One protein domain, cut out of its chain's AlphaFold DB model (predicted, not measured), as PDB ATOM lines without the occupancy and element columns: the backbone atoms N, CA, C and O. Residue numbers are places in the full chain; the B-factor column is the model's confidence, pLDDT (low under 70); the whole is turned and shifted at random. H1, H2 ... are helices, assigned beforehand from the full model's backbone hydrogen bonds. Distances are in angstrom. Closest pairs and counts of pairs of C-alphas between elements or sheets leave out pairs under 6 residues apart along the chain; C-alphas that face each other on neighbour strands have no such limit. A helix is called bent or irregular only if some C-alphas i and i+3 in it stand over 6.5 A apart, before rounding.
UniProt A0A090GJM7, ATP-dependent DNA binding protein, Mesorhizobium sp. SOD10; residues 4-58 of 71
ATOM      1  N   GLN A   4     195.244 149.434 141.979       93.81
ATOM      2  CA  GLN A   4     193.947 150.110 142.090       93.81
ATOM      3  C   GLN A   4     194.007 151.261 143.096       93.81
ATOM      4  O   GLN A   4     193.707 152.390 142.734       93.81
ATOM      5  N   ASP A   5     194.539 151.016 144.292       94.75
ATOM      6  CA  ASP A   5     194.689 152.039 145.330       94.75
ATOM      7  C   ASP A   5     195.510 153.250 144.846       94.75
ATOM      8  O   ASP A   5     195.188 154.400 145.148       94.75
ATOM      9  N   GLU A   6     196.569 153.022 144.062       95.50
ATOM     10  CA  GLU A   6     197.374 154.112 143.501       95.50
ATOM     11  C   GLU A   6     196.645 154.860 142.374       95.50
ATOM     12  O   GLU A   6     196.779 156.086 142.273       95.50
ATOM     13  N   LEU A   7     195.853 154.170 141.544       95.94
ATOM     14  CA  LEU A   7     194.986 154.811 140.550       95.94
ATOM     15  C   LEU A   7     193.934 155.694 141.232       95.94
ATOM     16  O   LEU A   7     193.835 156.878 140.897       95.94
ATOM     17  N   ASP A   8     193.254 155.175 142.252       94.44
ATOM     18  CA  ASP A   8     192.257 155.906 143.038       94.44
ATOM     19  C   ASP A   8     192.878 157.132 143.721       94.44
ATOM     20  O   ASP A   8     192.326 158.240 143.698       94.44
ATOM     21  N   ARG A   9     194.093 156.986 144.263       94.75
ATOM     22  CA  ARG A   9     194.833 158.096 144.877       94.75
ATOM     23  C   ARG A   9     195.236 159.163 143.859       94.75
ATOM     24  O   ARG A   9     195.259 160.356 144.178       94.75
ATOM     25  N   ARG A  10     195.611 158.781 142.635       94.94
ATOM     26  CA  ARG A  10     195.924 159.738 141.556       94.94
ATOM     27  C   ARG A  10     194.680 160.485 141.098       94.94
ATOM     28  O   ARG A  10     194.737 161.708 140.982       94.94
ATOM     29  N   GLN A  11     193.576 159.774 140.901       93.38
ATOM     30  CA  GLN A  11     192.294 160.366 140.535       93.38
ATOM     31  C   GLN A  11     191.814 161.354 141.603       93.38
ATOM     32  O   GLN A  11     191.479 162.492 141.274       93.38
ATOM     33  N   SER A  12     191.886 160.970 142.879       93.50
ATOM     34  CA  SER A  12     191.506 161.836 144.002       93.50
ATOM     35  C   SER A  12     192.308 163.143 144.018       93.50
ATOM     36  O   SER A  12     191.732 164.228 144.064       93.50
ATOM     37  N   ARG A  13     193.640 163.059 143.872       95.31
ATOM     38  CA  ARG A  13     194.525 164.239 143.809       95.31
ATOM     39  C   ARG A  13     194.241 165.134 142.603       95.31
ATOM     40  O   ARG A  13     194.364 166.353 142.699       95.31
ATOM     41  N   LEU A  14     193.896 164.547 141.456       94.31
ATOM     42  CA  LEU A  14     193.551 165.306 140.256       94.31
ATOM     43  C   LEU A  14     192.260 166.108 140.457       94.31
ATOM     44  O   LEU A  14     192.220 167.287 140.108       94.31
ATOM     45  N   ILE A  15     191.229 165.480 141.027       90.56
ATOM     46  CA  ILE A  15     189.947 166.129 141.327       90.56
ATOM     47  C   ILE A  15     190.155 167.268 142.326       90.56
ATOM     48  O   ILE A  15     189.686 168.379 142.097       90.56
ATOM     49  N   GLU A  16     190.911 167.019 143.397       91.38
ATOM     50  CA  GLU A  16     191.209 168.029 144.411       91.38
ATOM     51  C   GLU A  16     191.926 169.247 143.820       91.38
ATOM     52  O   GLU A  16     191.505 170.378 144.051       91.38
ATOM     53  N   ARG A  17     192.955 169.034 142.990       93.56
ATOM     54  CA  ARG A  17     193.667 170.131 142.316       93.56
ATOM     55  C   ARG A  17     192.754 170.951 141.409       93.56
ATOM     56  O   ARG A  17     192.820 172.173 141.450       93.56
ATOM     57  N   ARG A  18     191.909 170.295 140.608       92.44
ATOM     58  CA  ARG A  18     190.960 170.985 139.717       92.44
ATOM     59  C   ARG A  18     189.957 171.821 140.503       92.44
ATOM     60  O   ARG A  18     189.681 172.942 140.104       92.44
ATOM     61  N   TYR A  19     189.467 171.294 141.623       88.44
ATOM     62  CA  TYR A  19     188.567 172.024 142.508       88.44
ATOM     63  C   TYR A  19     189.237 173.269 143.111       88.44
ATOM     64  O   TYR A  19     188.682 174.357 143.064       88.44
ATOM     65  N   GLN A  20     190.470 173.141 143.614       88.81
ATOM     66  CA  GLN A  20     191.216 174.294 144.140       88.81
ATOM     67  C   GLN A  20     191.461 175.369 143.066       88.81
ATOM     68  O   GLN A  20     191.508 176.557 143.366       88.81
ATOM     69  N   GLN A  21     191.607 174.962 141.804       91.31
ATOM     70  CA  GLN A  21     191.830 175.872 140.679       91.31
ATOM     71  C   GLN A  21     190.550 176.500 140.118       91.31
ATOM     72  O   GLN A  21     190.644 177.497 139.408       91.31
ATOM     73  N   SER A  22     189.371 175.938 140.393       86.38
ATOM     74  CA  SER A  22     188.117 176.438 139.822       86.38
ATOM     75  C   SER A  22     187.578 177.686 140.520       86.38
ATOM     76  O   SER A  22     186.675 178.315 139.979       86.38
ATOM     77  N   GLY A  23     188.092 178.036 141.707       86.56
ATOM     78  CA  GLY A  23     187.594 179.167 142.501       86.56
ATOM     79  C   GLY A  23     186.181 178.953 143.053       86.56
ATOM     80  O   GLY A  23     185.457 179.920 143.247       86.56
ATOM     81  N   LEU A  24     185.769 177.694 143.245       82.94
ATOM     82  CA  LEU A  24     184.474 177.363 143.845       82.94
ATOM     83  C   LEU A  24     184.598 177.432 145.372       82.94
ATOM     84  O   LEU A  24     185.452 176.751 145.944       82.94
ATOM     85  N   ASP A  25     183.733 178.216 146.014       76.25
ATOM     86  CA  ASP A  25     183.777 178.431 147.466       76.25
ATOM     87  C   ASP A  25     183.341 177.190 148.260       76.25
ATOM     88  O   ASP A  25     183.931 176.875 149.294       76.25
ATOM     89  N   GLU A  26     182.373 176.419 147.751       75.25
ATOM     90  CA  GLU A  26     181.814 175.262 148.455       75.25
ATOM     91  C   GLU A  26     181.665 174.017 147.570       75.25
ATOM     92  O   GLU A  26     181.251 174.077 146.409       75.25
ATOM     93  N   LYS A  27     181.954 172.848 148.162       72.19
ATOM     94  CA  LYS A  27     181.632 171.531 147.592       72.19
ATOM     95  C   LYS A  27     180.208 171.145 147.971       72.19
ATOM     96  O   LYS A  27     180.012 170.132 148.631       72.19
ATOM     97  N   LEU A  28     179.231 171.947 147.554       71.19
ATOM     98  CA  LEU A  28     177.828 171.591 147.733       71.19
ATOM     99  C   LEU A  28     177.540 170.298 146.977       71.19
ATOM    100  O   LEU A  28     177.635 170.222 145.749       71.19
ATOM    101  N   THR A  29     177.211 169.254 147.725       73.06
ATOM    102  CA  THR A  29     176.733 168.007 147.148       73.06
ATOM    103  C   THR A  29     175.226 168.096 146.912       73.06
ATOM    104  O   THR A  29     174.501 168.797 147.612       73.06
ATOM    105  N   LEU A  30     174.704 167.328 145.952       66.38
ATOM    106  CA  LEU A  30     173.251 167.199 145.744       66.38
ATOM    107  C   LEU A  30     172.503 166.689 146.994       66.38
ATOM    108  O   LEU A  30     171.295 166.892 147.099       66.38
ATOM    109  N   ALA A  31     173.204 166.025 147.921       71.50
ATOM    110  CA  ALA A  31     172.647 165.576 149.196       71.50
ATOM    111  C   ALA A  31     172.429 166.733 150.186       71.50
ATOM    112  O   ALA A  31     171.517 166.667 151.003       71.50
ATOM    113  N   GLU A  32     173.241 167.785 150.090       72.44
ATOM    114  CA  GLU A  32     173.146 169.003 150.905       72.44
ATOM    115  C   GLU A  32     172.249 170.065 150.252       72.44
ATOM    116  O   GLU A  32     171.984 171.107 150.848       72.44
ATOM    117  N   PHE A  33     171.758 169.809 149.035       73.12
ATOM    118  CA  PHE A  33     170.878 170.728 148.330       73.12
ATOM    119  C   PHE A  33     169.504 170.796 149.010       73.12
ATOM    120  O   PHE A  33     168.780 169.797 149.086       73.12
ATOM    121  N   ASP A  34     169.113 171.989 149.466       71.88
ATOM    122  CA  ASP A  34     167.779 172.225 150.011       71.88
ATOM    123  C   ASP A  34     166.740 172.276 148.884       71.88
ATOM    124  O   ASP A  34     166.418 173.313 148.303       71.88
ATOM    125  N   TRP A  35     166.170 171.115 148.578       70.94
ATOM    126  CA  TRP A  35     165.119 170.984 147.577       70.94
ATOM    127  C   TRP A  35     163.789 171.647 147.960       70.94
ATOM    128  O   TRP A  35     162.861 171.630 147.144       70.94
ATOM    129  N   CYS A  36     163.646 172.139 149.191       72.12
ATOM    130  CA  CYS A  36     162.480 172.896 149.635       72.12
ATOM    131  C   CYS A  36     162.642 174.399 149.369       72.12
ATOM    132  O   CYS A  36     161.628 175.085 149.270       72.12
ATOM    133  N   PHE A  37     163.874 174.890 149.177       70.69
ATOM    134  CA  PHE A  37     164.158 176.289 148.837       70.69
ATOM    135  C   PHE A  37     163.506 176.716 147.514       70.69
ATOM    136  O   PHE A  37     162.967 177.814 147.406       70.69
ATOM    137  N   ASN A  38     163.492 175.834 146.511       66.00
ATOM    138  CA  ASN A  38     162.817 176.094 145.244       66.00
ATOM    139  C   ASN A  38     161.986 174.872 144.808       66.00
ATOM    140  O   ASN A  38     162.459 174.027 144.044       66.00
ATOM    141  N   PRO A  39     160.727 174.763 145.274       68.69
ATOM    142  CA  PRO A  39     159.873 173.602 145.018       68.69
ATOM    143  C   PRO A  39     159.449 173.472 143.547       68.69
ATOM    144  O   PRO A  39     158.896 172.443 143.163       68.69
ATOM    145  N   LYS A  40     159.703 174.496 142.717       72.31
ATOM    146  CA  LYS A  40     159.466 174.456 141.269       72.31
ATOM    147  C   LYS A  40     160.605 173.770 140.507       72.31
ATOM    148  O   LYS A  40     160.437 173.492 139.322       72.31
ATOM    149  N   LEU A  41     161.745 173.489 141.151       69.25
ATOM    150  CA  LEU A  41     162.850 172.775 140.515       69.25
ATOM    151  C   LEU A  41     162.458 171.317 140.227       69.25
ATOM    152  O   LEU A  41     162.149 170.561 141.156       69.25
ATOM    153  N   PRO A  42     162.516 170.870 138.959       72.56
ATOM    154  CA  PRO A  42     162.244 169.486 138.613       72.56
ATOM    155  C   PRO A  42     163.400 168.594 139.085       72.56
ATOM    156  O   PRO A  42     164.401 168.407 138.392       72.56
ATOM    157  N   ARG A  43     163.246 168.010 140.283       73.00
ATOM    158  CA  ARG A  43     164.235 167.119 140.924       73.00
ATOM    159  C   ARG A  43     164.733 166.023 139.981       73.00
ATOM    160  O   ARG A  43     165.928 165.759 139.912       73.00
ATOM    161  N   GLN A  44     163.823 165.419 139.217       73.81
ATOM    162  CA  GLN A  44     164.137 164.339 138.279       73.81
ATOM    163  C   GLN A  44     165.147 164.761 137.200       73.81
ATOM    164  O   GLN A  44     166.050 163.990 136.883       73.81
ATOM    165  N   THR A  45     165.042 165.983 136.675       69.69
ATOM    166  CA  THR A  45     165.976 166.511 135.670       69.69
ATOM    167  C   THR A  45     167.371 166.716 136.262       69.69
ATOM    168  O   THR A  45     168.365 166.370 135.632       69.69
ATOM    169  N   TYR A  46     167.468 167.189 137.508       73.62
ATOM    170  CA  TYR A  46     168.758 167.314 138.196       73.62
ATOM    171  C   TYR A  46     169.413 165.959 138.488       73.62
ATOM    172  O   TYR A  46     170.618 165.806 138.296       73.62
ATOM    173  N   PHE A  47     168.634 164.949 138.884       74.31
ATOM    174  CA  PHE A  47     169.159 163.589 139.047       74.31
ATOM    175  C   PHE A  47     169.645 162.990 137.724       74.31
ATOM    176  O   PHE A  47     170.654 162.293 137.701       74.31
ATOM    177  N   GLN A  48     168.985 163.292 136.602       68.94
ATOM    178  CA  GLN A  48     169.492 162.895 135.287       68.94
ATOM    179  C   GLN A  48     170.836 163.561 134.972       68.94
ATOM    180  O   GLN A  48     171.741 162.882 134.492       68.94
ATOM    181  N   LEU A  49     171.026 164.836 135.317       71.38
ATOM    182  CA  LEU A  49     172.323 165.507 135.165       71.38
ATOM    183  C   LEU A  49     173.423 164.885 136.036       71.38
ATOM    184  O   LEU A  49     174.570 164.811 135.599       71.38
ATOM    185  N   GLN A  50     173.085 164.362 137.222       65.50
ATOM    186  CA  GLN A  50     174.036 163.656 138.093       65.50
ATOM    187  C   GLN A  50     174.663 162.431 137.412       65.50
ATOM    188  O   GLN A  50     175.810 162.087 137.692       65.50
ATOM    189  N   THR A  51     173.934 161.777 136.503       77.19
ATOM    190  CA  THR A  51     174.455 160.611 135.773       77.19
ATOM    191  C   THR A  51     175.570 160.971 134.795       77.19
ATOM    192  O   THR A  51     176.253 160.077 134.302       77.19
ATOM    193  N   LEU A  52     175.740 162.268 134.490       72.81
ATOM    194  CA  LEU A  52     176.639 162.780 133.456       72.81
ATOM    195  C   LEU A  52     176.437 162.088 132.094       72.81
ATOM    196  O   LEU A  52     177.333 162.116 131.250       72.81
ATOM    197  N   ALA A  53     175.260 161.496 131.853       76.12
ATOM    198  CA  ALA A  53     174.956 160.767 130.626       76.12
ATOM    199  C   ALA A  53     175.133 161.649 129.383       76.12
ATOM    200  O   ALA A  53     175.708 161.192 128.402       76.12
ATOM    201  N   SER A  54     174.750 162.930 129.455       69.38
ATOM    202  CA  SER A  54     174.981 163.897 128.375       69.38
ATOM    203  C   SER A  54     176.469 164.128 128.102       69.38
ATOM    204  O   SER A  54     176.870 164.188 126.948       69.38
ATOM    205  N   VAL A  55     177.322 164.165 129.132       75.06
ATOM    206  CA  VAL A  55     178.779 164.295 128.946       75.06
ATOM    207  C   VAL A  55     179.343 163.052 128.257       75.06
ATOM    208  O   VAL A  55     180.153 163.170 127.341       75.06
ATOM    209  N   ALA A  56     178.888 161.862 128.658       76.25
ATOM    210  CA  ALA A  56     179.281 160.605 128.022       76.25
ATOM    211  C   ALA A  56     178.765 160.488 126.573       76.25
ATOM    212  O   ALA A  56     179.453 159.925 125.725       76.25
ATOM    213  N   ALA A  57     177.586 161.043 126.288       81.19
ATOM    214  CA  ALA A  57     176.979 161.086 124.961       81.19
ATOM    215  C   ALA A  57     177.532 162.214 124.063       81.19
ATOM    216  O   ALA A  57     177.206 162.259 122.879       81.19
ATOM    217  N   GLY A  58     178.372 163.112 124.596       79.12
ATOM    218  CA  GLY A  58     178.873 164.283 123.866       79.12
ATOM    219  C   GLY A  58     177.804 165.354 123.611       79.12
ATOM    220  O   GLY A  58     177.938 166.161 122.693       79.12
TER     221      GLY A  58
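AT A GLANCE: This is residues 4 to 58 of the 71 residues of the protein "ATP-dependent DNA binding protein" of Mesorhizobium sp. SOD10 (UniProt A0A090GJM7). One long helix, H1, forms an arm on one side of an open, hooked chain; a long loop, residues 23 to 42, runs away from its end, and the chain then folds back through two short helices, H2 and H3, which follow one another. No helix packs on another, and there is no core of helices: the shape is loose, with H1 at one end of the longest axis and the far part of the loop, near Lys 40, at the other. The printed part has 55 residues with three named helices, in the order H1, H2, H3, and no named strand; the class is all helix, with 32 residues in helices. The whole is only just loose, close to extended, with a radius of gyration of the C-alphas of 14.9 A and spans of 42 by 29 by 20 A.

HOW THE PARTS SIT: H1, residues 4 to 22, is the longest helix, and it touches no helix. Its residues 4 to 18 and 20 to 22 stand free: no C-alpha eight or more residues away along the chain lies within 10 A of theirs. H1 is apart from H2, residues 43 to 50. H1 is also apart from H3, residues 53 to 57. H2 and H3 meet only through their link, the tight one of residues 51 and 52. Residues 51 to 58, of which 53 to 57 belong to H3, stand free, and so do residues 36 to 42 before H2. In H1, H2 and H3 every backbone O i to N i+4 pair is within hydrogen-bond range, and no helix is bent.

IN THESE COORDINATES: H1 runs from Gln 4, with its C-alpha at (193.947, 150.110, 142.090), to Ser 22, with its C-alpha at (188.117, 176.438, 139.822), 27.1 A from first to last C-alpha. H2 runs from Arg 43 to Gln 50, 10.8 A, and its first C-alpha is at (164.235, 167.119, 140.924). H3 runs from Ala 53 to Ala 57, 6.0 A, and C-alpha 57 is at (176.979, 161.086, 124.961).

THE WHOLE: The two C-alphas farthest apart are those of Glu 6 and Lys 40, 43.1 A, while the first and last printed C-alphas, of Gln 4 and Gly 58, are 27.6 A apart. The printed part has no cut. The link from H1 to H2 is long, 20 residues, and its C-alphas lie 7 to 21 A from the mean of all C-alphas. The mean pLDDT of the printed part is 79.9, with 93 for H1, 71 for H2 and 76 for H3. In this predicted model residues 30, 38, 39, 41, 45, 48, 50 and 54 are under 70.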